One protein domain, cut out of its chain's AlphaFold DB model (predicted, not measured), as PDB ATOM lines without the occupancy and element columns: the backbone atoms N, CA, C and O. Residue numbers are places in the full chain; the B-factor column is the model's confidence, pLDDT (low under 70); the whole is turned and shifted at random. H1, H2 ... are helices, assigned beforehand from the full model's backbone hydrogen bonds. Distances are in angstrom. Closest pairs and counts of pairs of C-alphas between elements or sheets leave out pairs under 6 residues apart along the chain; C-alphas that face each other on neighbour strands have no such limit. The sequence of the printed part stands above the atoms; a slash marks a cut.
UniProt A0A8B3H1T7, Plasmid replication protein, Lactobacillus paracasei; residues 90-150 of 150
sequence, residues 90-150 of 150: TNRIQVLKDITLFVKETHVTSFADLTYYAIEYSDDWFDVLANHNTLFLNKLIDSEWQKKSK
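AT A GLANCE: This is residues 90 to 150 of the 150 residues of the protein "Plasmid replication protein" of Lactobacillus paracasei (UniProt A0A8B3H1T7). Two long helices, H1 and H4, run side by side the same way, and a hairpin of two shorter helices, H2 and H3, crosses one side of the pair. The 61 printed residues hold four named helices, H1 to H4 in chain order: all helix. The whole is compact, radius of gyration of the C-alphas 10.9 A, and elongated, spanning 35 by 22 by 18 A.

IN THESE COORDINATES: Find C-alpha 90 at (-44.185, -6.017, 48.505); from there H1, residues 90 to 106, runs 24.4 A. H2 is residues 111 to 121, 15.0 A; H3 is 123 to 131, 11.6 A. H4, 134 to 148, runs 21.2 A to C-alpha 148 at (-22.581, 0.883, 26.067).

HOW THE PARTS SIT: With residues 100 to 104 alone H1 touches H4, at a shallow tilt of 16 degrees; look at C-alphas 103 and 141, the closest, 7.2 A apart. With residues 92 to 99 alone it touches H3, about perpendicular at 88 degrees, closest C-alphas 95 and 125, 6.3 A. H2 and H3 touch as a helical hairpin, closest C-alphas 118 and 126, 5.1 A. In each helix every O i to N i+4 pair is within hydrogen-bond range.

THE WHOLE: C-alphas 90 and 150, the farthest apart, are separated by 36.0 A. The printed part has no cut, its three links are tight, and no printed residue is under 70 in pLDDT.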
ATOM      1  N   THR A  90     -45.280  -6.800  47.922       89.12
ATOM      2  CA  THR A  90     -44.185  -6.017  48.505       89.12
ATOM      3  C   THR A  90     -42.834  -6.705  48.321       89.12
ATOM      4  O   THR A  90     -41.891  -6.054  47.874       89.12
ATOM      5  N   ASN A  91     -42.743  -8.012  48.593       90.56
ATOM      6  CA  ASN A  91     -41.501  -8.770  48.409       90.56
ATOM      7  C   ASN A  91     -41.095  -8.803  46.936       90.56
ATOM      8  O   ASN A  91     -39.954  -8.500  46.610       90.56
ATOM      9  N   ARG A  92     -42.048  -9.053  46.033       94.38
ATOM     10  CA  ARG A  92     -41.807  -9.024  44.587       94.38
ATOM     11  C   ARG A  92     -41.287  -7.667  44.103       94.38
ATOM     12  O   ARG A  92     -40.391  -7.615  43.268       94.38
ATOM     13  N   ILE A  93     -41.828  -6.562  44.622       95.00
ATOM     14  CA  ILE A  93     -41.319  -5.215  44.316       95.00
ATOM     15  C   ILE A  93     -39.886  -5.047  44.825       95.00
ATOM     16  O   ILE A  93     -39.081  -4.416  44.143       95.00
ATOM     17  N   GLN A  94     -39.564  -5.579  46.004       96.69
ATOM     18  CA  GLN A  94     -38.207  -5.511  46.534       96.69
ATOM     19  C   GLN A  94     -37.228  -6.291  45.650       96.69
ATOM     20  O   GLN A  94     -36.246  -5.711  45.201       96.69
ATOM     21  N   VAL A  95     -37.564  -7.528  45.281       96.50
ATOM     22  CA  VAL A  95     -36.765  -8.341  44.350       96.50
ATOM     23  C   VAL A  95     -36.576  -7.624  43.008       96.50
ATOM     24  O   VAL A  95     -35.463  -7.545  42.497       96.50
ATOM     25  N   LEU A  96     -37.630  -7.009  42.456       97.00
ATOM     26  CA  LEU A  96     -37.521  -6.223  41.221       97.00
ATOM     27  C   LEU A  96     -36.552  -5.036  41.357       97.00
ATOM     28  O   LEU A  96     -35.812  -4.736  40.415       97.00
ATOM     29  N   LYS A  97     -36.553  -4.340  42.501       97.62
ATOM     30  CA  LYS A  97     -35.593  -3.257  42.771       97.62
ATOM     31  C   LYS A  97     -34.171  -3.795  42.836       97.62
ATOM     32  O   LYS A  97     -33.287  -3.180  42.247       97.62
ATOM     33  N   ASP A  98     -33.973  -4.933  43.490       97.81
ATOM     34  CA  ASP A  98     -32.659  -5.557  43.634       97.81
ATOM     35  C   ASP A  98     -32.105  -5.976  42.261       97.81
ATOM     36  O   ASP A  98     -30.982  -5.608  41.915       97.81
ATOM     37  N   ILE A  99     -32.930  -6.607  41.412       97.44
ATOM     38  CA  ILE A  99     -32.587  -6.914  40.011       97.44
ATOM     39  C   ILE A  99     -32.235  -5.631  39.242       97.44
ATOM     40  O   ILE A  99     -31.244  -5.579  38.515       97.44
ATOM     41  N   THR A 100     -33.034  -4.572  39.399       97.62
ATOM     42  CA  THR A 100     -32.817  -3.293  38.699       97.62
ATOM     43  C   THR A 100     -31.486  -2.648  39.090       97.62
ATOM     44  O   THR A 100     -30.769  -2.135  38.226       97.62
ATOM     45  N   LEU A 101     -31.142  -2.667  40.380       98.06
ATOM     46  CA  LEU A 101     -29.869  -2.154  40.883       98.06
ATOM     47  C   LEU A 101     -28.700  -2.999  40.383       98.06
ATOM     48  O   LEU A 101     -27.726  -2.432  39.893       98.06
ATOM     49  N   PHE A 102     -28.838  -4.323  40.390       97.75
ATOM     50  CA  PHE A 102     -27.831  -5.226  39.846       97.75
ATOM     51  C   PHE A 102     -27.546  -4.947  38.369       97.75
ATOM     52  O   PHE A 102     -26.384  -4.775  38.001       97.75
ATOM     53  N   VAL A 103     -28.581  -4.814  37.529       97.19
ATOM     54  CA  VAL A 103     -28.421  -4.472  36.101       97.19
ATOM     55  C   VAL A 103     -27.663  -3.156  35.929       97.19
ATOM     56  O   VAL A 103     -26.763  -3.075  35.095       97.19
ATOM     57  N   LYS A 104     -27.991  -2.138  36.733       95.69
ATOM     58  CA  LYS A 104     -27.319  -0.832  36.706       95.69
ATOM     59  C   LYS A 104     -25.847  -0.927  37.123       95.69
ATOM     60  O   LYS A 104     -25.011  -0.271  36.515       95.69
ATOM     61  N   GLU A 105     -25.539  -1.671  38.180       96.62
ATOM     62  CA  GLU A 105     -24.194  -1.744  38.772       96.62
ATOM     63  C   GLU A 105     -23.236  -2.615  37.959       96.62
ATOM     64  O   GLU A 105     -22.051  -2.306  37.853       96.62
ATOM     65  N   THR A 106     -23.753  -3.684  37.358       96.00
ATOM     66  CA  THR A 106     -22.963  -4.648  36.577       96.00
ATOM     67  C   THR A 106     -23.027  -4.399  35.071       96.00
ATOM     68  O   THR A 106     -22.317  -5.054  34.310       96.00
ATOM     69  N   HIS A 107     -23.841  -3.430  34.636       95.19
ATOM     70  CA  HIS A 107     -24.088  -3.105  33.231       95.19
ATOM     71  C   HIS A 107     -24.467  -4.336  32.404       95.19
ATOM     72  O   HIS A 107     -23.875  -4.614  31.357       95.19
ATOM     73  N   VAL A 108     -25.463  -5.083  32.880       96.19
ATOM     74  CA  VAL A 108     -26.014  -6.212  32.125       96.19
ATOM     75  C   VAL A 108     -26.660  -5.691  30.846       96.19
ATOM     76  O   VAL A 108     -27.579  -4.876  30.879       96.19
ATOM     77  N   THR A 109     -26.187  -6.197  29.711       96.12
ATOM     78  CA  THR A 109     -26.653  -5.804  28.372       96.12
ATOM     79  C   THR A 109     -27.342  -6.944  27.615       96.12
ATOM     80  O   THR A 109     -27.568  -6.830  26.415       96.12
ATOM     81  N   SER A 110     -27.638  -8.058  28.289       94.38
ATOM     82  CA  SER A 110     -28.257  -9.261  27.718       94.38
ATOM     83  C   SER A 110     -29.291  -9.817  28.694       94.38
ATOM     84  O   SER A 110     -28.977 -10.103  29.850       94.38
ATOM     85  N   PHE A 111     -30.538  -9.975  28.236       94.38
ATOM     86  CA  PHE A 111     -31.591 -10.587  29.055       94.38
ATOM     87  C   PHE A 111     -31.304 -12.068  29.327       94.38
ATOM     88  O   PHE A 111     -31.640 -12.569  30.398       94.38
ATOM     89  N   ALA A 112     -30.634 -12.756  28.397       95.06
ATOM     90  CA  ALA A 112     -30.205 -14.136  28.597       95.06
ATOM     91  C   ALA A 112     -29.203 -14.236  29.756       95.06
ATOM     92  O   ALA A 112     -29.391 -15.060  30.646       95.06
ATOM     93  N   ASP A 113     -28.211 -13.343  29.801       95.38
ATOM     94  CA  ASP A 113     -27.188 -13.337  30.854       95.38
ATOM     95  C   ASP A 113     -27.826 -13.079  32.225       95.38
ATOM     96  O   ASP A 113     -27.516 -13.774  33.191       95.38
ATOM     97  N   LEU A 114     -28.779 -12.136  32.300       96.19
ATOM     98  CA  LEU A 114     -29.540 -11.885  33.528       96.19
ATOM     99  C   LEU A 114     -30.358 -13.107  33.960       96.19
ATOM    100  O   LEU A 114     -30.431 -13.412  35.147       96.19
ATOM    101  N   THR A 115     -30.976 -13.794  32.997       95.44
ATOM    102  CA  THR A 115     -31.815 -14.969  33.256       95.44
ATOM    103  C   THR A 115     -30.980 -16.127  33.793       95.44
ATOM    104  O   THR A 115     -31.351 -16.720  34.801       95.44
ATOM    105  N   TYR A 116     -29.841 -16.432  33.167       96.44
ATOM    106  CA  TYR A 116     -28.954 -17.501  33.633       96.44
ATOM    107  C   TYR A 116     -28.352 -17.187  34.998       96.44
ATOM    108  O   TYR A 116     -28.341 -18.057  35.864       96.44
ATOM    109  N   TYR A 117     -27.950 -15.935  35.224       96.69
ATOM    110  CA  TYR A 117     -27.509 -15.500  36.544       96.69
ATOM    111  C   TYR A 117     -28.601 -15.710  37.604       96.69
ATOM    112  O   TYR A 117     -28.330 -16.244  38.675       96.69
ATOM    113  N   ALA A 118     -29.846 -15.327  37.311       96.06
ATOM    114  CA  ALA A 118     -30.943 -15.462  38.263       96.06
ATOM    115  C   ALA A 118     -31.250 -16.921  38.626       96.06
ATOM    116  O   ALA A 118     -31.499 -17.189  39.798       96.06
ATOM    117  N   ILE A 119     -31.175 -17.852  37.665       95.56
ATOM    118  CA  ILE A 119     -31.352 -19.295  37.918       95.56
ATOM    119  C   ILE A 119     -30.345 -19.804  38.954       95.56
ATOM    120  O   ILE A 119     -30.695 -20.607  39.813       95.56
ATOM    121  N   GLU A 120     -29.094 -19.348  38.882       95.69
ATOM    122  CA  GLU A 120     -28.048 -19.769  39.820       95.69
ATOM    123  C   GLU A 120     -28.113 -19.016  41.156       95.69
ATOM    124  O   GLU A 120     -27.699 -19.544  42.188       95.69
ATOM    125  N   TYR A 121     -28.620 -17.782  41.146       95.38
ATOM    126  CA  TYR A 121     -28.586 -16.885  42.298       95.38
ATOM    127  C   TYR A 121     -29.799 -17.022  43.225       95.38
ATOM    128  O   TYR A 121     -29.640 -17.042  44.447       95.38
ATOM    129  N   SER A 122     -31.020 -17.046  42.680       93.19
ATOM    130  CA  SER A 122     -32.245 -17.001  43.481       93.19
ATOM    131  C   SER A 122     -33.485 -17.382  42.670       93.19
ATOM    132  O   SER A 122     -33.827 -16.711  41.696       93.19
ATOM    133  N   ASP A 123     -34.230 -18.378  43.157       91.12
ATOM    134  CA  ASP A 123     -35.537 -18.749  42.597       91.12
ATOM    135  C   ASP A 123     -36.517 -17.564  42.581       91.12
ATOM    136  O   ASP A 123     -37.263 -17.402  41.621       91.12
ATOM    137  N   ASP A 124     -36.471 -16.684  43.591       93.69
ATOM    138  CA  ASP A 124     -37.298 -15.472  43.633       93.69
ATOM    139  C   ASP A 124     -36.922 -14.501  42.506       93.69
ATOM    140  O   ASP A 124     -37.794 -13.890  41.887       93.69
ATOM    141  N   TRP A 125     -35.627 -14.351  42.201       95.62
ATOM    142  CA  TRP A 125     -35.193 -13.526  41.071       95.62
ATOM    143  C   TRP A 125     -35.662 -14.119  39.754       95.62
ATOM    144  O   TRP A 125     -36.168 -13.390  38.900       95.62
ATOM    145  N   PHE A 126     -35.509 -15.433  39.595       94.88
ATOM    146  CA  PHE A 126     -35.955 -16.125  38.399       94.88
ATOM    147  C   PHE A 126     -37.473 -15.998  38.212       94.88
ATOM    148  O   PHE A 126     -37.915 -15.630  37.122       94.88
ATOM    149  N   ASP A 127     -38.260 -16.194  39.273       93.00
ATOM    150  CA  ASP A 127     -39.712 -16.004  39.257       93.00
ATOM    151  C   ASP A 127     -40.090 -14.574  38.856       93.00
ATOM    152  O   ASP A 127     -40.892 -14.374  37.939       93.00
ATOM    153  N   VAL A 128     -39.458 -13.562  39.464       94.50
ATOM    154  CA  VAL A 128     -39.712 -12.170  39.084       94.50
ATOM    155  C   VAL A 128     -39.356 -11.921  37.625       94.50
ATOM    156  O   VAL A 128     -40.166 -11.322  36.935       94.50
ATOM    157  N   LEU A 129     -38.220 -12.387  37.111       93.25
ATOM    158  CA  LEU A 129     -37.856 -12.178  35.704       93.25
ATOM    159  C   LEU A 129     -38.828 -12.863  34.726       93.25
ATOM    160  O   LEU A 129     -39.210 -12.269  33.709       93.25
ATOM    161  N   ALA A 130     -39.197 -14.111  35.020       92.44
ATOM    162  CA  ALA A 130     -39.959 -14.972  34.123       92.44
ATOM    163  C   ALA A 130     -41.456 -14.642  34.122       92.44
ATOM    164  O   ALA A 130     -42.084 -14.624  33.064       92.44
ATOM    165  N   ASN A 131     -42.016 -14.351  35.296       91.62
ATOM    166  CA  ASN A 131     -43.460 -14.228  35.485       91.62
ATOM    167  C   ASN A 131     -43.916 -12.783  35.724       91.62
ATOM    168  O   ASN A 131     -45.119 -12.498  35.705       91.62
ATOM    169  N   HIS A 132     -42.989 -11.840  35.941       89.25
ATOM    170  CA  HIS A 132     -43.335 -10.488  36.371       89.25
ATOM    171  C   HIS A 132     -42.530  -9.382  35.667       89.25
ATOM    172  O   HIS A 132     -41.313  -9.381  35.591       89.25
ATOM    173  N   ASN A 133     -43.208  -8.331  35.195       85.94
ATOM    174  CA  ASN A 133     -42.551  -7.111  34.692       85.94
ATOM    175  C   ASN A 133     -41.481  -7.336  33.593       85.94
ATOM    176  O   ASN A 133     -40.623  -6.476  33.387       85.94
ATOM    177  N   THR A 134     -41.541  -8.441  32.842       86.62
ATOM    178  CA  THR A 134     -40.536  -8.814  31.829       86.62
ATOM    179  C   THR A 134     -40.334  -7.724  30.772       86.62
ATOM    180  O   THR A 134     -39.213  -7.474  30.339       86.62
ATOM    181  N   LEU A 135     -41.395  -6.997  30.393       93.25
ATOM    182  CA  LEU A 135     -41.286  -5.853  29.478       93.25
ATOM    183  C   LEU A 135     -40.425  -4.719  30.056       93.25
ATOM    184  O   LEU A 135     -39.601  -4.158  29.339       93.25
ATOM    185  N   PHE A 136     -40.605  -4.383  31.337       95.25
ATOM    186  CA  PHE A 136     -39.812  -3.352  32.009       95.25
ATOM    187  C   PHE A 136     -38.333  -3.749  32.047       95.25
ATOM    188  O   PHE A 136     -37.475  -2.958  31.661       95.25
ATOM    189  N   LEU A 137     -38.048  -4.993  32.438       94.19
ATOM    190  CA  LEU A 137     -36.690  -5.532  32.534       94.19
ATOM    191  C   LEU A 137     -35.994  -5.591  31.171       94.19
ATOM    192  O   LEU A 137     -34.869  -5.116  31.042       94.19
ATOM    193  N   ASN A 138     -36.682  -6.072  30.134       93.12
ATOM    194  CA  ASN A 138     -36.155  -6.052  28.769       93.12
ATOM    195  C   ASN A 138     -35.813  -4.628  28.317       93.12
ATOM    196  O   ASN A 138     -34.730  -4.395  27.793       93.12
ATOM    197  N   LYS A 139     -36.688  -3.646  28.573       96.44
ATOM    198  CA  LYS A 139     -36.414  -2.249  28.200       96.44
ATOM    199  C   LYS A 139     -35.280  -1.614  28.994       96.44
ATOM    200  O   LYS A 139     -34.551  -0.790  28.437       96.44
ATOM    201  N   LEU A 140     -35.109  -1.992  30.257       96.50
ATOM    202  CA  LEU A 140     -33.973  -1.572  31.070       96.50
ATOM    203  C   LEU A 140     -32.655  -2.084  30.470       96.50
ATOM    204  O   LEU A 140     -31.741  -1.292  30.246       96.50
ATOM    205  N   ILE A 141     -32.588  -3.377  30.152       95.94
ATOM    206  CA  ILE A 141     -31.393  -4.019  29.587       95.94
ATOM    207  C   ILE A 141     -31.085  -3.488  28.182       95.94
ATOM    208  O   ILE A 141     -29.940  -3.129  27.909       95.94
ATOM    209  N   ASP A 142     -32.097  -3.354  27.315       95.06
ATOM    210  CA  ASP A 142     -31.959  -2.730  25.989       95.06
ATOM    211  C   ASP A 142     -31.330  -1.331  26.105       95.06
ATOM    212  O   ASP A 142     -30.464  -0.952  25.313       95.06
ATOM    213  N   SER A 143     -31.756  -0.555  27.105       95.38
ATOM    214  CA  SER A 143     -31.239   0.795  27.337       95.38
ATOM    215  C   SER A 143     -29.779   0.786  27.799       95.38
ATOM    216  O   SER A 143     -29.003   1.628  27.347       95.38
ATOM    217  N   GLU A 144     -29.376  -0.150  28.662       96.12
ATOM    218  CA  GLU A 144     -27.968  -0.316  29.059       96.12
ATOM    219  C   GLU A 144     -27.093  -0.748  27.873       96.12
ATOM    220  O   GLU A 144     -26.028  -0.167  27.646       96.12
ATOM    221  N   TRP A 145     -27.571  -1.682  27.042       95.25
ATOM    222  CA  TRP A 145     -26.882  -2.085  25.814       95.25
ATOM    223  C   TRP A 145     -26.667  -0.904  24.857       95.25
ATOM    224  O   TRP A 145     -25.558  -0.699  24.353       95.25
ATOM    225  N   GLN A 146     -27.696  -0.078  24.651       94.94
ATOM    226  CA  GLN A 146     -27.606   1.120  23.811       94.94
ATOM    227  C   GLN A 146     -26.636   2.166  24.366       94.94
ATOM    228  O   GLN A 146     -25.953   2.820  23.582       94.94
ATOM    229  N   LYS A 147     -26.567   2.349  25.692       92.62
ATOM    230  CA  LYS A 147     -25.598   3.266  26.318       92.62
ATOM    231  C   LYS A 147     -24.164   2.793  26.112       92.62
ATOM    232  O   LYS A 147     -23.312   3.618  25.824       92.62
ATOM    233  N   LYS A 148     -23.912   1.487  26.245       89.25
ATOM    234  CA  LYS A 148     -22.581   0.883  26.067       89.25
ATOM    235  C   LYS A 148     -22.115   0.879  24.608       89.25
ATOM    236  O   LYS A 148     -20.918   0.871  24.350       89.25
ATOM    237  N   SER A 149     -23.057   0.845  23.668       86.19
ATOM    238  CA  SER A 149     -22.780   0.808  22.224       86.19
ATOM    239  C   SER A 149     -22.548   2.195  21.603       86.19
ATOM    240  O   SER A 149     -22.364   2.286  20.389       86.19
ATOM    241  N   LYS A 150     -22.601   3.263  22.406       70.56
ATOM    242  CA  LYS A 150     -22.279   4.643  22.020       70.56
ATOM    243  C   LYS A 150     -20.916   5.035  22.568       70.56
ATOM    244  O   LYS A 150     -20.215   5.769  21.843       70.56
TER     245      LYS A 150